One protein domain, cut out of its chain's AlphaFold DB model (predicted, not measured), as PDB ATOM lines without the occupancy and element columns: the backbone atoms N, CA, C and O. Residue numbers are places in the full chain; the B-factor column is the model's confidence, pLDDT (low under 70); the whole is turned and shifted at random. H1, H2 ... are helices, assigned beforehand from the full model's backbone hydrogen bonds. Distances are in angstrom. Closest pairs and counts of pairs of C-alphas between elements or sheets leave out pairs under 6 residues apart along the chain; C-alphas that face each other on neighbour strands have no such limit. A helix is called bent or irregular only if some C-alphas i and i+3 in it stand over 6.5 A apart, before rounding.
ATOM      1  N   LYS A   2      92.716 131.608  57.735       66.06
ATOM      2  CA  LYS A   2      93.399 130.316  58.040       66.06
ATOM      3  C   LYS A   2      94.014 130.193  59.449       66.06
ATOM      4  O   LYS A   2      94.507 129.130  59.806       66.06
ATOM      5  N   GLU A   3      94.034 131.261  60.241       69.25
ATOM      6  CA  GLU A   3      94.748 131.288  61.526       69.25
ATOM      7  C   GLU A   3      94.045 130.599  62.711       69.25
ATOM      8  O   GLU A   3      94.734 129.839  63.395       69.25
ATOM      9  N   PRO A   4      92.723 130.749  62.952       74.12
ATOM     10  CA  PRO A   4      92.080 130.098  64.102       74.12
ATOM     11  C   PRO A   4      92.084 128.568  63.980       74.12
ATOM     12  O   PRO A   4      92.234 127.871  64.976       74.12
ATOM     13  N   LEU A   5      92.031 128.043  62.751       81.88
ATOM     14  CA  LEU A   5      92.147 126.610  62.468       81.88
ATOM     15  C   LEU A   5      93.537 126.040  62.767       81.88
ATOM     16  O   LEU A   5      93.640 124.860  63.068       81.88
ATOM     17  N   ARG A   6      94.608 126.842  62.700       86.31
ATOM     18  CA  ARG A   6      95.987 126.380  62.969       86.31
ATOM     19  C   ARG A   6      96.308 126.321  64.457       86.31
ATOM     20  O   ARG A   6      97.174 125.558  64.871       86.31
ATOM     21  N   LEU A   7      95.631 127.141  65.246       86.25
ATOM     22  CA  LEU A   7      95.848 127.299  66.676       86.25
ATOM     23  C   LEU A   7      95.754 125.993  67.488       86.25
ATOM     24  O   LEU A   7      96.688 125.745  68.252       86.25
ATOM     25  N   PRO A   8      94.735 125.124  67.309       88.38
ATOM     26  CA  PRO A   8      94.687 123.843  68.013       88.38
ATOM     27  C   PRO A   8      95.874 122.939  67.651       88.38
ATOM     28  O   PRO A   8      96.461 122.324  68.534       88.38
ATOM     29  N   PHE A   9      96.295 122.905  66.382       91.44
ATOM     30  CA  PHE A   9      97.444 122.095  65.958       91.44
ATOM     31  C   PHE A   9      98.760 122.604  66.540       91.44
ATOM     32  O   PHE A   9      99.591 121.809  66.968       91.44
ATOM     33  N   VAL A  10      98.949 123.927  66.593       90.81
ATOM     34  CA  VAL A  10     100.135 124.518  67.227       90.81
ATOM     35  C   VAL A  10     100.142 124.220  68.726       90.81
ATOM     36  O   VAL A  10     101.190 123.860  69.251       90.81
ATOM     37  N   LEU A  11      98.992 124.323  69.404       90.94
ATOM     38  CA  LEU A  11      98.871 123.971  70.820       90.94
ATOM     39  C   LEU A  11      99.257 122.512  71.068       90.94
ATOM     40  O   LEU A  11     100.067 122.238  71.947       90.94
ATOM     41  N   LEU A  12      98.708 121.592  70.272       93.88
ATOM     42  CA  LEU A  12      98.989 120.162  70.379       93.88
ATOM     43  C   LEU A  12     100.457 119.840  70.095       93.88
ATOM     44  O   LEU A  12     101.036 119.016  70.794       93.88
ATOM     45  N   LEU A  13     101.071 120.503  69.112       94.38
ATOM     46  CA  LEU A  13     102.492 120.333  68.814       94.38
ATOM     47  C   LEU A  13     103.367 120.799  69.983       94.38
ATOM     48  O   LEU A  13     104.251 120.063  70.411       94.38
ATOM     49  N   VAL A  14     103.103 121.995  70.522       93.44
ATOM     50  CA  VAL A  14     103.824 122.517  71.695       93.44
ATOM     51  C   VAL A  14     103.643 121.577  72.884       93.44
ATOM     52  O   VAL A  14     104.627 121.212  73.522       93.44
ATOM     53  N   PHE A  15     102.414 121.127  73.127       95.19
ATOM     54  CA  PHE A  15     102.102 120.160  74.171       95.19
ATOM     55  C   PHE A  15     102.864 118.850  74.007       95.19
ATOM     56  O   PHE A  15     103.449 118.369  74.976       95.19
ATOM     57  N   LEU A  16     102.921 118.295  72.797       95.31
ATOM     58  CA  LEU A  16     103.670 117.074  72.522       95.31
ATOM     59  C   LEU A  16     105.162 117.265  72.822       95.31
ATOM     60  O   LEU A  16     105.742 116.464  73.549       95.31
ATOM     61  N   CYS A  17     105.767 118.350  72.328       95.50
ATOM     62  CA  CYS A  17     107.177 118.654  72.578       95.50
ATOM     63  C   CYS A  17     107.476 118.812  74.076       95.50
ATOM     64  O   CYS A  17     108.421 118.208  74.581       95.50
ATOM     65  N   VAL A  18     106.657 119.585  74.796       93.75
ATOM     66  CA  VAL A  18     106.815 119.798  76.241       93.75
ATOM     67  C   VAL A  18     106.651 118.488  77.007       93.75
ATOM     68  O   VAL A  18     107.450 118.196  77.894       93.75
ATOM     69  N   THR A  19     105.651 117.681  76.652       94.50
ATOM     70  CA  THR A  19     105.393 116.392  77.302       94.50
ATOM     71  C   THR A  19     106.570 115.449  77.118       94.50
ATOM     72  O   THR A  19     107.003 114.847  78.094       94.50
ATOM     73  N   VAL A  20     107.128 115.351  75.906       94.06
ATOM     74  CA  VAL A  20     108.311 114.520  75.639       94.06
ATOM     75  C   VAL A  20     109.483 114.963  76.511       94.06
ATOM     76  O   VAL A  20     110.028 114.142  77.243       94.06
ATOM     77  N   VAL A  21     109.818 116.258  76.506       94.31
ATOM     78  CA  VAL A  21     110.948 116.789  77.287       94.31
ATOM     79  C   VAL A  21     110.765 116.527  78.782       94.31
ATOM     80  O   VAL A  21     111.651 115.964  79.425       94.31
ATOM     81  N   LEU A  22     109.611 116.896  79.341       91.38
ATOM     82  CA  LEU A  22     109.354 116.744  80.771       91.38
ATOM     83  C   LEU A  22     109.254 115.271  81.191       91.38
ATOM     84  O   LEU A  22     109.740 114.917  82.260       91.38
ATOM     85  N   THR A  23     108.685 114.398  80.355       90.94
ATOM     86  CA  THR A  23     108.608 112.955  80.645       90.94
ATOM     87  C   THR A  23     109.993 112.324  80.627       90.94
ATOM     88  O   THR A  23     110.312 111.548  81.523       90.94
ATOM     89  N   SER A  24     110.846 112.680  79.659       90.00
ATOM     90  CA  SER A  24     112.239 112.225  79.640       90.00
ATOM     91  C   SER A  24     112.979 112.659  80.903       90.00
ATOM     92  O   SER A  24     113.595 111.821  81.557       90.00
ATOM     93  N   LEU A  25     112.863 113.933  81.295       89.12
ATOM     94  CA  LEU A  25     113.463 114.436  82.535       89.12
ATOM     95  C   LEU A  25     112.934 113.696  83.771       89.12
ATOM     96  O   LEU A  25     113.728 113.315  84.625       89.12
ATOM     97  N   GLN A  26     111.628 113.435  83.844       87.88
ATOM     98  CA  GLN A  26     111.017 112.715  84.961       87.88
ATOM     99  C   GLN A  26     111.479 111.254  85.037       87.88
ATOM    100  O   GLN A  26     111.711 110.743  86.130       87.88
ATOM    101  N   LEU A  27     111.663 110.584  83.895       87.44
ATOM    102  CA  LEU A  27     112.210 109.227  83.849       87.44
ATOM    103  C   LEU A  27     113.669 109.189  84.317       87.44
ATOM    104  O   LEU A  27     114.024 108.319  85.110       87.44
ATOM    105  N   PHE A  28     114.494 110.146  83.878       84.81
ATOM    106  CA  PHE A  28     115.881 110.258  84.332       84.81
ATOM    107  C   PHE A  28     115.976 110.594  85.821       84.81
ATOM    108  O   PHE A  28     116.749 109.959  86.534       84.81
ATOM    109  N   ALA A  29     115.167 111.540  86.304       81.12
ATOM    110  CA  ALA A  29     115.123 111.906  87.716       81.12
ATOM    111  C   ALA A  29     114.637 110.736  88.583       81.12
ATOM    112  O   ALA A  29     115.251 110.430  89.601       81.12
ATOM    113  N   GLY A  30     113.577 110.042  88.158       77.19
ATOM    114  CA  GLY A  30     113.062 108.869  88.855       77.19
ATOM    115  C   GLY A  30     114.090 107.743  88.925       77.19
ATOM    116  O   GLY A  30     114.274 107.156  89.986       77.19
ATOM    117  N   TRP A  31     114.789 107.459  87.825       80.94
ATOM    118  CA  TRP A  31     115.881 106.483  87.821       80.94
ATOM    119  C   TRP A  31     117.031 106.902  88.747       80.94
ATOM    120  O   TRP A  31     117.470 106.110  89.577       80.94
ATOM    121  N   GLY A  32     117.483 108.154  88.654       73.81
ATOM    122  CA  GLY A  32     118.598 108.666  89.451       73.81
ATOM    123  C   GLY A  32     118.327 108.706  90.957       73.81
ATOM    124  O   GLY A  32     119.246 108.515  91.749       73.81
ATOM    125  N   LEU A  33     117.072 108.941  91.356       71.00
ATOM    126  CA  LEU A  33     116.666 109.031  92.760       71.00
ATOM    127  C   LEU A  33     116.263 107.687  93.373       71.00
ATOM    128  O   LEU A  33     116.471 107.495  94.569       71.00
ATOM    129  N   GLU A  34     115.661 106.786  92.593       70.12
ATOM    130  CA  GLU A  34     115.056 105.557  93.127       70.12
ATOM    131  C   GLU A  34     115.800 104.275  92.731       70.12
ATOM    132  O   GLU A  34     115.707 103.281  93.443       70.12
ATOM    133  N   ASP A  35     116.528 104.253  91.614       68.31
ATOM    134  CA  ASP A  35     117.115 103.012  91.091       68.31
ATOM    135  C   ASP A  35     118.639 103.048  91.006       68.31
ATOM    136  O   ASP A  35     119.274 101.998  91.097       68.31
ATOM    137  N   TRP A  36     119.241 104.224  90.850       62.97
ATOM    138  CA  TRP A  36     120.691 104.367  90.844       62.97
ATOM    139  C   TRP A  36     121.257 104.308  92.273       62.97
ATOM    140  O   TRP A  36     120.715 104.962  93.168       62.97
ATOM    141  N   PRO A  37     122.361 103.576  92.520       60.78
ATOM    142  CA  PRO A  37     123.202 102.833  91.563       60.78
ATOM    143  C   PRO A  37     122.830 101.350  91.371       60.78
ATOM    144  O   PRO A  37     123.538 100.621  90.687       60.78
ATOM    145  N   VAL A  38     121.733 100.884  91.963       64.19
ATOM    146  CA  VAL A  38     121.356  99.461  92.027       64.19
ATOM    147  C   VAL A  38     120.960  98.879  90.663       64.19
ATOM    148  O   VAL A  38     121.184  97.697  90.405       64.19
ATOM    149  N   ARG A  39     120.356  99.680  89.776       68.31
ATOM    150  CA  ARG A  39     119.978  99.262  88.417       68.31
ATOM    151  C   ARG A  39     120.444 100.257  87.363       68.31
ATOM    152  O   ARG A  39     120.278 101.471  87.496       68.31
ATOM    153  N   SER A  40     120.961  99.721  86.260       75.69
ATOM    154  CA  SER A  40     121.215 100.493  85.048       75.69
ATOM    155  C   SER A  40     119.903 100.976  84.425       75.69
ATOM    156  O   SER A  40     118.839 100.378  84.604       75.69
ATOM    157  N   PHE A  41     119.974 102.087  83.693       79.50
ATOM    158  CA  PHE A  41     118.824 102.593  82.953       79.50
ATOM    159  C   PHE A  41     118.537 101.660  81.770       79.50
ATOM    160  O   PHE A  41     119.287 101.639  80.796       79.50
ATOM    161  N   THR A  42     117.463 100.873  81.859       82.50
ATOM    162  CA  THR A  42     117.024  99.972  80.785       82.50
ATOM    163  C   THR A  42     115.716 100.444  80.162       82.50
ATOM    164  O   THR A  42     114.912 101.142  80.785       82.50
ATOM    165  N   LEU A  43     115.474 100.028  78.917       84.06
ATOM    166  CA  LEU A  43     114.237 100.353  78.207       84.06
ATOM    167  C   LEU A  43     113.006  99.721  78.879       84.06
ATOM    168  O   LEU A  43     111.940 100.326  78.884       84.06
ATOM    169  N   GLU A  44     113.165  98.557  79.514       83.06
ATOM    170  CA  GLU A  44     112.110  97.908  80.305       83.06
ATOM    171  C   GLU A  44     111.721  98.731  81.538       83.06
ATOM    172  O   GLU A  44     110.536  98.933  81.802       83.06
ATOM    173  N   LEU A  45     112.711  99.258  82.268       80.88
ATOM    174  CA  LEU A  45     112.479 100.129  83.420       80.88
ATOM    175  C   LEU A  45     111.789 101.429  82.992       80.88
ATOM    176  O   LEU A  45     110.819 101.858  83.623       80.88
ATOM    177  N   ALA A  46     112.256 102.029  81.894       85.19
ATOM    178  CA  ALA A  46     111.641 103.215  81.318       85.19
ATOM    179  C   ALA A  46     110.183 102.946  80.907       85.19
ATOM    180  O   ALA A  46     109.301 103.723  81.265       85.19
ATOM    181  N   ALA A  47     109.908 101.825  80.232       86.19
ATOM    182  CA  ALA A  47     108.559 101.434  79.824       86.19
ATOM    183  C   ALA A  47     107.630 101.183  81.024       86.19
ATOM    184  O   ALA A  47     106.475 101.607  81.002       86.19
ATOM    185  N   ALA A  48     108.136 100.564  82.095       84.00
ATOM    186  CA  ALA A  48     107.366 100.327  83.314       84.00
ATOM    187  C   ALA A  48     107.005 101.630  84.055       84.00
ATOM    188  O   ALA A  48     105.935 101.734  84.654       84.00
ATOM    189  N   ARG A  49     107.880 102.643  84.005       85.06
ATOM    190  CA  ARG A  49     107.678 103.941  84.674       85.06
ATOM    191  C   ARG A  49     106.967 104.980  83.806       85.06
ATOM    192  O   ARG A  49     106.416 105.940  84.346       85.06
ATOM    193  N   LEU A  50     106.937 104.784  82.488       89.00
ATOM    194  CA  LEU A  50     106.394 105.738  81.521       89.00
ATOM    195  C   LEU A  50     104.957 106.192  81.839       89.00
ATOM    196  O   LEU A  50     104.729 107.400  81.816       89.00
ATOM    197  N   PRO A  51     103.991 105.313  82.181       89.75
ATOM    198  CA  PRO A  51     102.624 105.757  82.461       89.75
ATOM    199  C   PRO A  51     102.535 106.706  83.657       89.75
ATOM    200  O   PRO A  51     101.828 107.711  83.602       89.75
ATOM    201  N   ARG A  52     103.294 106.410  84.718       88.00
ATOM    202  CA  ARG A  52     103.351 107.247  85.916       88.00
ATOM    203  C   ARG A  52     104.052 108.573  85.631       88.00
ATOM    204  O   ARG A  52     103.536 109.614  86.022       88.00
ATOM    205  N   ALA A  53     105.168 108.547  84.903       88.94
ATOM    206  CA  ALA A  53     105.871 109.762  84.497       88.94
ATOM    207  C   ALA A  53     104.976 110.670  83.632       88.94
ATOM    208  O   ALA A  53     104.883 111.867  83.895       88.94
ATOM    209  N   LEU A  54     104.248 110.097  82.664       91.62
ATOM    210  CA  LEU A  54     103.271 110.824  81.850       91.62
ATOM    211  C   LEU A  54     102.158 111.440  82.702       91.62
ATOM    212  O   LEU A  54     101.780 112.584  82.463       91.62
ATOM    213  N   PHE A  55     101.642 110.707  83.692       90.94
ATOM    214  CA  PHE A  55     100.621 111.216  84.607       90.94
ATOM    215  C   PHE A  55     101.141 112.408  85.426       90.94
ATOM    216  O   PHE A  55     100.495 113.453  85.486       90.94
ATOM    217  N   GLU A  56     102.331 112.279  86.023       90.12
ATOM    218  CA  GLU A  56     102.949 113.317  86.861       90.12
ATOM    219  C   GLU A  56     103.256 114.603  86.072       90.12
ATOM    220  O   GLU A  56     103.120 115.711  86.598       90.12
ATOM    221  N   VAL A  57     103.609 114.457  84.794       93.12
ATOM    222  CA  VAL A  57     103.990 115.552  83.891       93.12
ATOM    223  C   VAL A  57     102.798 116.180  83.157       93.12
ATOM    224  O   VAL A  57     102.904 117.304  82.667       93.12
ATOM    225  N   MET A  58     101.645 115.510  83.094       93.88
ATOM    226  CA  MET A  58     100.503 115.947  82.283       93.88
ATOM    227  C   MET A  58     100.044 117.371  82.622       93.88
ATOM    228  O   MET A  58      99.910 118.219  81.738       93.88
ATOM    229  N   LEU A  59      99.835 117.648  83.911       93.19
ATOM    230  CA  LEU A  59      99.404 118.960  84.380       93.19
ATOM    231  C   LEU A  59     100.414 120.070  84.026       93.19
ATOM    232  O   LEU A  59     100.020 121.007  83.323       93.19
ATOM    233  N   PRO A  60     101.696 120.000  84.446       92.31
ATOM    234  CA  PRO A  60     102.664 121.038  84.100       92.31
ATOM    235  C   PRO A  60     102.869 121.169  82.586       92.31
ATOM    236  O   PRO A  60     103.023 122.290  82.103       92.31
ATOM    237  N   ALA A  61     102.797 120.074  81.820       94.19
ATOM    238  CA  ALA A  61     102.917 120.128  80.366       94.19
ATOM    239  C   ALA A  61     101.781 120.928  79.718       94.19
ATOM    240  O   ALA A  61     102.039 121.787  78.868       94.19
ATOM    241  N   VAL A  62     100.528 120.705  80.135       94.88
ATOM    242  CA  VAL A  62      99.380 121.467  79.621       94.88
ATOM    243  C   VAL A  62      99.488 122.941  80.007       94.88
ATOM    244  O   VAL A  62      99.348 123.801  79.136       94.88
ATOM    245  N   LEU A  63      99.788 123.252  81.274       92.44
ATOM    246  CA  LEU A  63      99.905 124.645  81.719       92.44
ATOM    247  C   LEU A  63     101.018 125.388  80.971       92.44
ATOM    248  O   LEU A  63     100.791 126.491  80.471       92.44
ATOM    249  N   LEU A  64     102.195 124.772  80.826       91.44
ATOM    250  CA  LEU A  64     103.302 125.373  80.085       91.44
ATOM    251  C   LEU A  64     102.933 125.594  78.612       91.44
ATOM    252  O   LEU A  64     103.272 126.627  78.041       91.44
ATOM    253  N   SER A  65     102.181 124.672  78.011       92.94
ATOM    254  CA  SER A  65     101.728 124.797  76.620       92.94
ATOM    255  C   SER A  65     100.757 125.958  76.420       92.94
ATOM    256  O   SER A  65     100.887 126.698  75.443       92.94
ATOM    257  N   VAL A  66      99.827 126.167  77.360       91.75
ATOM    258  CA  VAL A  66      98.919 127.329  77.373       91.75
ATOM    259  C   VAL A  66      99.714 128.630  77.444       91.75
ATOM    260  O   VAL A  66      99.480 129.541  76.648       91.75
ATOM    261  N   VAL A  67     100.695 128.701  78.347       88.75
ATOM    262  CA  VAL A  67     101.567 129.870  78.527       88.75
ATOM    263  C   VAL A  67     102.382 130.158  77.258       88.75
ATOM    264  O   VAL A  67     102.357 131.280  76.746       88.75
ATOM    265  N   LEU A  68     103.053 129.141  76.702       88.69
ATOM    266  CA  LEU A  68     103.856 129.248  75.477       88.69
ATOM    267  C   LEU A  68     103.020 129.687  74.273       88.69
ATOM    268  O   LEU A  68     103.448 130.528  73.478       88.69
ATOM    269  N   LEU A  69     101.802 129.160  74.145       87.00
ATOM    270  CA  LEU A  69     100.897 129.573  73.084       87.00
ATOM    271  C   LEU A  69     100.367 130.995  73.302       87.00
ATOM    272  O   LEU A  69     100.246 131.747  72.332       87.00
ATOM    273  N   GLY A  70     100.123 131.391  74.552       82.62
ATOM    274  CA  GLY A  70      99.762 132.756  74.929       82.62
ATOM    275  C   GLY A  70     100.729 133.790  74.354       82.62
ATOM    276  O   GLY A  70     100.288 134.746  73.717       82.62
ATOM    277  N   PHE A  71     102.043 133.547  74.436       79.75
ATOM    278  CA  PHE A  71     103.057 134.417  73.816       79.75
ATOM    279  C   PHE A  71     102.869 134.592  72.314       79.75
ATOM    280  O   PHE A  71     102.987 135.700  71.784       79.75
ATOM    281  N   ARG A  72     102.556 133.501  71.614       80.69
ATOM    282  CA  ARG A  72     102.296 133.541  70.176       80.69
ATOM    283  C   ARG A  72     101.042 134.361  69.864       80.69
ATOM    284  O   ARG A  72     101.038 135.092  68.875       80.69
ATOM    285  N   MET A  73     100.009 134.267  70.701       76.88
ATOM    286  CA  MET A  73      98.759 135.018  70.536       76.88
ATOM    287  C   MET A  73      98.891 136.508  70.828       76.88
ATOM    288  O   MET A  73      98.107 137.292  70.304       76.88
ATOM    289  N   VAL A  74      99.858 136.936  71.645       71.44
ATOM    290  CA  VAL A  74     100.132 138.374  71.828       71.44
ATOM    291  C   VAL A  74     100.568 139.024  70.511       71.44
ATOM    292  O   VAL A  74     100.236 140.176  70.265       71.44
ATOM    293  N   ARG A  75     101.258 138.284  69.635       69.56
ATOM    294  CA  ARG A  75     101.850 138.829  68.402       69.56
ATOM    295  C   ARG A  75     100.929 138.833  67.180       69.56
ATOM    296  O   ARG A  75     101.341 139.340  66.143       69.56
ATOM    297  N   ARG A  76      99.734 138.231  67.240       66.69
ATOM    298  CA  ARG A  76      98.823 138.150  66.083       66.69
ATOM    299  C   ARG A  76      97.403 138.576  66.459       66.69
ATOM    300  O   ARG A  76      96.820 137.939  67.336       66.69
ATOM    301  N   PRO A  77      96.828 139.600  65.804       57.75
ATOM    302  CA  PRO A  77      95.475 140.056  66.090       57.75
ATOM    303  C   PRO A  77      94.456 139.087  65.479       57.75
ATOM    304  O   PRO A  77      94.229 139.055  64.274       57.75
ATOM    305  N   PHE A  78      93.828 138.274  66.320       69.94
ATOM    306  CA  PHE A  78      92.631 137.510  65.975       69.94
ATOM    307  C   PHE A  78      91.641 137.576  67.150       69.94
ATOM    308  O   PHE A  78      92.000 138.034  68.236       69.94
ATOM    309  N   SER A  79      90.387 137.158  66.939       78.38
ATOM    310  CA  SER A  79      89.323 137.270  67.952       78.38
ATOM    311  C   SER A  79      89.743 136.668  69.301       78.38
ATOM    312  O   SER A  79      89.977 135.461  69.410       78.38
ATOM    313  N   ARG A  80      89.829 137.527  70.330       77.56
ATOM    314  CA  ARG A  80      90.323 137.197  71.679       77.56
ATOM    315  C   ARG A  80      89.509 136.088  72.332       77.56
ATOM    316  O   ARG A  80      90.072 135.112  72.818       77.56
ATOM    317  N   LEU A  81      88.185 136.222  72.278       82.06
ATOM    318  CA  LEU A  81      87.252 135.265  72.861       82.06
ATOM    319  C   LEU A  81      87.339 133.909  72.156       82.06
ATOM    320  O   LEU A  81      87.385 132.877  72.816       82.06
ATOM    321  N   LEU A  82      87.453 133.901  70.824       84.44
ATOM    322  CA  LEU A  82      87.621 132.658  70.072       84.44
ATOM    323  C   LEU A  82      88.948 131.966  70.419       84.44
ATOM    324  O   LEU A  82      88.970 130.758  70.627       84.44
ATOM    325  N   GLY A  83      90.045 132.723  70.519       84.06
ATOM    326  CA  GLY A  83      91.341 132.188  70.941       84.06
ATOM    327  C   GLY A  83      91.307 131.586  72.328       84.06
ATOM    328  O   GLY A  83      91.728 130.449  72.504       84.06
ATOM    329  N   PHE A  84      90.735 132.320  73.278       87.75
ATOM    330  CA  PHE A  84      90.531 131.847  74.638       87.75
ATOM    331  C   PHE A  84      89.731 130.538  74.676       87.75
ATOM    332  O   PHE A  84      90.184 129.570  75.280       87.75
ATOM    333  N   LEU A  85      88.590 130.469  73.979       90.88
ATOM    334  CA  LEU A  85      87.752 129.267  73.948       90.88
ATOM    335  C   LEU A  85      88.464 128.066  73.315       90.88
ATOM    336  O   LEU A  85      88.338 126.954  73.824       90.88
ATOM    337  N   ILE A  86      89.235 128.274  72.242       90.12
ATOM    338  CA  ILE A  86      90.015 127.195  71.619       90.12
ATOM    339  C   ILE A  86      91.102 126.702  72.579       90.12
ATOM    340  O   ILE A  86      91.241 125.495  72.763       90.12
ATOM    341  N   VAL A  87      91.857 127.608  73.210       91.69
ATOM    342  CA  VAL A  87      92.906 127.241  74.178       91.69
ATOM    343  C   VAL A  87      92.315 126.466  75.334       91.69
ATOM    344  O   VAL A  87      92.811 125.388  75.650       91.69
ATOM    345  N   LEU A  88      91.249 126.995  75.930       94.50
ATOM    346  CA  LEU A  88      90.576 126.378  77.057       94.50
ATOM    347  C   LEU A  88      90.040 124.999  76.676       94.50
ATOM    348  O   LEU A  88      90.352 124.023  77.350       94.50
ATOM    349  N   GLY A  89      89.290 124.900  75.576       94.88
ATOM    350  CA  GLY A  89      88.669 123.654  75.135       94.88
ATOM    351  C   GLY A  89      89.687 122.567  74.790       94.88
ATOM    352  O   GLY A  89      89.567 121.440  75.267       94.88
ATOM    353  N   VAL A  90      90.721 122.905  74.011       94.94
ATOM    354  CA  VAL A  90      91.765 121.945  73.618       94.94
ATOM    355  C   VAL A  90      92.600 121.533  74.824       94.94
ATOM    356  O   VAL A  90      92.795 120.341  75.039       94.94
ATOM    357  N   SER A  91      93.048 122.483  75.648       95.19
ATOM    358  CA  SER A  91      93.850 122.177  76.843       95.19
ATOM    359  C   SER A  91      93.062 121.344  77.848       95.19
ATOM    360  O   SER A  91      93.609 120.423  78.445       95.19
ATOM    361  N   TYR A  92      91.764 121.622  77.996       96.50
ATOM    362  CA  TYR A  92      90.869 120.853  78.854       96.50
ATOM    363  C   TYR A  92      90.687 119.426  78.350       96.50
ATOM    364  O   TYR A  92      90.865 118.480  79.117       96.50
ATOM    365  N   ALA A  93      90.406 119.256  77.055       96.19
ATOM    366  CA  ALA A  93      90.290 117.937  76.450       96.19
ATOM    367  C   ALA A  93      91.596 117.140  76.596       96.19
ATOM    368  O   ALA A  93      91.550 115.976  76.995       96.19
ATOM    369  N   VAL A  94      92.746 117.765  76.330       96.19
ATOM    370  CA  VAL A  94      94.067 117.137  76.463       96.19
ATOM    371  C   VAL A  94      94.351 116.744  77.912       96.19
ATOM    372  O   VAL A  94      94.713 115.597  78.153       96.19
ATOM    373  N   LEU A  95      94.137 117.640  78.880       95.69
ATOM    374  CA  LEU A  95      94.406 117.367  80.295       95.69
ATOM    375  C   LEU A  95      93.524 116.234  80.830       95.69
ATOM    376  O   LEU A  95      94.028 115.278  81.414       95.69
ATOM    377  N   VAL A  96      92.209 116.323  80.614       96.00
ATOM    378  CA  VAL A  96      91.243 115.341  81.126       96.00
ATOM    379  C   VAL A  96      91.500 113.966  80.519       96.00
ATOM    380  O   VAL A  96      91.650 112.990  81.255       96.00
ATOM    381  N   ASN A  97      91.591 113.878  79.188       94.56
ATOM    382  CA  ASN A  97      91.839 112.601  78.525       94.56
ATOM    383  C   ASN A  97      93.235 112.072  78.867       94.56
ATOM    384  O   ASN A  97      93.370 110.893  79.184       94.56
ATOM    385  N   GLY A  98      94.254 112.933  78.870       92.75
ATOM    386  CA  GLY A  98      95.623 112.571  79.216       92.75
ATOM    387  C   GLY A  98      95.732 111.954  80.608       92.75
ATOM    388  O   GLY A  98      96.303 110.874  80.749       92.75
ATOM    389  N   MET A  99      95.119 112.572  81.622       93.62
ATOM    390  CA  MET A  99      95.096 112.057  83.001       93.62
ATOM    391  C   MET A  99      94.320 110.734  83.123       93.62
ATOM    392  O   MET A  99      94.753 109.822  83.826       93.62
ATOM    393  N   ILE A 100      93.188 110.590  82.421       93.00
ATOM    394  CA  ILE A 100      92.394 109.350  82.427       93.00
ATOM    395  C   ILE A 100      93.173 108.197  81.780       93.00
ATOM    396  O   ILE A 100      93.242 107.105  82.348       93.00
ATOM    397  N   TRP A 101      93.757 108.422  80.601       92.56
ATOM    398  CA  TRP A 101      94.458 107.383  79.846       92.56
ATOM    399  C   TRP A 101      95.785 106.985  80.488       92.56
ATOM    400  O   TRP A 101      96.044 105.790  80.614       92.56
ATOM    401  N   SER A 102      96.585 107.946  80.959       90.00
ATOM    402  CA  SER A 102      97.837 107.653  81.673       90.00
ATOM    403  C   SER A 102      97.591 106.855  82.955       90.00
ATOM    404  O   SER A 102      98.282 105.869  83.195       90.00
ATOM    405  N   ARG A 103      96.532 107.173  83.714       89.50
ATOM    406  CA  ARG A 103      96.132 106.380  84.886       89.50
ATOM    407  C   ARG A 103      95.693 104.962  84.518       89.50
ATOM    408  O   ARG A 103      96.052 104.013  85.212       89.50
ATOM    409  N   ARG A 104      94.896 104.793  83.456       88.69
ATOM    410  CA  ARG A 104      94.501 103.452  82.985       88.69
ATOM    411  C   ARG A 104      95.727 102.633  82.590       88.69
ATOM    412  O   ARG A 104      95.826 101.473  82.980       88.69
ATOM    413  N   ALA A 105      96.672 103.249  81.883       87.50
ATOM    414  CA  ALA A 105      97.938 102.618  81.537       87.50
ATOM    415  C   ALA A 105      98.752 102.250  82.791       87.50
ATOM    416  O   ALA A 105      99.231 101.127  82.884       87.50
ATOM    417  N   GLU A 106      98.828 103.135  83.791       85.25
ATOM    418  CA  GLU A 106      99.502 102.863  85.069       85.25
ATOM    419  C   GLU A 106      98.886 101.657  85.794       85.25
ATOM    420  O   GLU A 106      99.616 100.786  86.252       85.25
ATOM    421  N   SER A 107      97.552 101.548  85.836       80.88
ATOM    422  CA  SER A 107      96.879 100.399  86.463       80.88
ATOM    423  C   SER A 107      97.116  99.062  85.749       80.88
ATOM    424  O   SER A 107      96.960  98.011  86.365       80.88
ATOM    425  N   GLY A 108      97.486  99.095  84.464       74.56
ATOM    426  CA  GLY A 108      97.793  97.904  83.670       74.56
ATOM    427  C   GLY A 108      99.239  97.421  83.803       74.56
ATOM    428  O   GLY A 108      99.536  96.287  83.425       74.56
ATOM    429  N   VAL A 109     100.141  98.243  84.345       78.69
ATOM    430  CA  VAL A 109     101.550  97.882  84.524       78.69
ATOM    431  C   VAL A 109     101.752  97.274  85.910       78.69
ATOM    432  O   VAL A 109     101.520  97.915  86.933       78.69
ATOM    433  N   ARG A 110     102.232  96.024  85.957       56.38
ATOM    434  CA  ARG A 110     102.731  95.426  87.202       56.38
ATOM    435  C   ARG A 110     103.944  96.235  87.653       56.38
ATOM    436  O   ARG A 110     104.954  96.243  86.955       56.38
ATOM    437  N   GLN A 111     103.850  96.907  88.802       55.78
ATOM    438  CA  GLN A 111     105.015  97.527  89.433       55.78
ATOM    439  C   GLN A 111     106.065  96.433  89.641       55.78
ATOM    440  O   GLN A 111     105.849  95.496  90.411       55.78
ATOM    441  N   GLY A 112     107.169  96.509  88.896       50.06
ATOM    442  CA  GLY A 112     108.317  95.646  89.134       50.06
ATOM    443  C   GLY A 112     108.750  95.813  90.586       50.06
ATOM    444  O   GLY A 112     108.740  96.935  91.091       50.06
ATOM    445  N   ALA A 113     109.067  94.703  91.258       45.81
ATOM    446  CA  ALA A 113     109.477  94.698  92.658       45.81
ATOM    447  C   ALA A 113     110.495  95.821  92.912       45.81
ATOM    448  O   ALA A 113     111.539  95.869  92.249       45.81
ATOM    449  N   GLY A 114     110.135  96.740  93.814       53.53
ATOM    450  CA  GLY A 114     110.993  97.850  94.209       53.53
ATOM    451  C   GLY A 114     112.354  97.318  94.644       53.53
ATOM    452  O   GLY A 114     112.443  96.284  95.307       53.53
TER     453      GLY A 114
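What this domain is: This is residues 2 to 114 of the 326 residues of an uncharacterized protein of Spirochaetes bacterium RBG_13_68_11 (UniProt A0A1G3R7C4). Three long helices make a slender rod: H2 and H3 run side by side in opposite ways as a long helical hairpin, and H1 crosses H2 slantwise, its residues 4 to 11 reaching H3 while its later part runs away from H3. The turn from H1 to H2 lies toward one end of the rod and the turn from H2 to H3 at the other, an up-and-down bundle in which each helix runs against the one before it in the chain. The printed part has 113 residues with three named helices, in the order H1, H2, H3, and no named strand; the class is all helix, with 93 of the 113 residues in the helices. The whole is loose, with a radius of gyration of the C-alphas of 17.0 A, and its C-alphas span 55 by 24 by 18 A along the three main axes.

How they stand to each other: H2, residues 43 to 74, touches both other helices. With H3, residues 80 to 108, it forms a helical hairpin with 22 pairs of C-alphas within 8 A. The closest C-alphas of the two are those of Pro 51 and Glu 106, 5.0 A apart. Their lines stand at a shallow tilt of 6 degrees, and they run opposite ways. H1, residues 3 to 34, forms the other helical hairpin with H2, with 30 pairs of C-alphas within 8 A. The closest C-alphas of H1 and H2 are those of Phe 15 and Ser 65, 5.3 A apart. These two helices run opposite ways at a steep tilt of 40 degrees, with their centres 4.2 A apart. H1 touches H3 with residues 4 to 11 alone, and H3 touches H1 with residues 82 to 90 alone. The closest C-alphas of H1 and H3 are those of Pro 8 and Val 90, 6.6 A apart. H1 and H3 run the same way at a steep tilt of 36 degrees, only just past shallow. In H3 every O i to N i+4 pair is within hydrogen-bond range, while the figure is 26 of 28 in H1 and 23 of 28 in H2.

Where its parts are: H1 runs from Glu 3, C-alpha at (94.748, 131.288, 61.526), to Glu 34, C-alpha at (115.056, 105.557, 93.127), and is 45.5 A long from first to last C-alpha. It is irregular, but only just: C-alphas 5 and 8 are 6.7 A apart, against about 5 A in a regular helix. H2 runs from Leu 43 to Val 74 and measures 41.1 A from first to last C-alpha. It has a kink of 56 degrees near residue 54 and is irregular, with C-alphas 48 and 51 standing 7.3 A apart. H3 runs from Arg 80 to Gly 108, where the C-alpha is at (97.793, 97.904, 83.670), and measures 41.8 A from first to last C-alpha.

The domain as a whole: The two C-alphas farthest apart are those of Val 38, between H1 and H2, and Ser 79, between H2 and H3, at 55.1 A. The C-alphas of Lys 2 and Gly 114, the first and last printed residues, are 51.7 A apart. The printed part has no cut. The link from H1 to H2, of 8 residues, is short, and the link from H2 to H3, of 5 residues, is tight. The mean pLDDT of the printed part is 84.1. Confidence is low, with pLDDT under 70, at 16 residues of the printed part: residues 2 to 3, 35 to 39, 75 to 78 and 110 to 114.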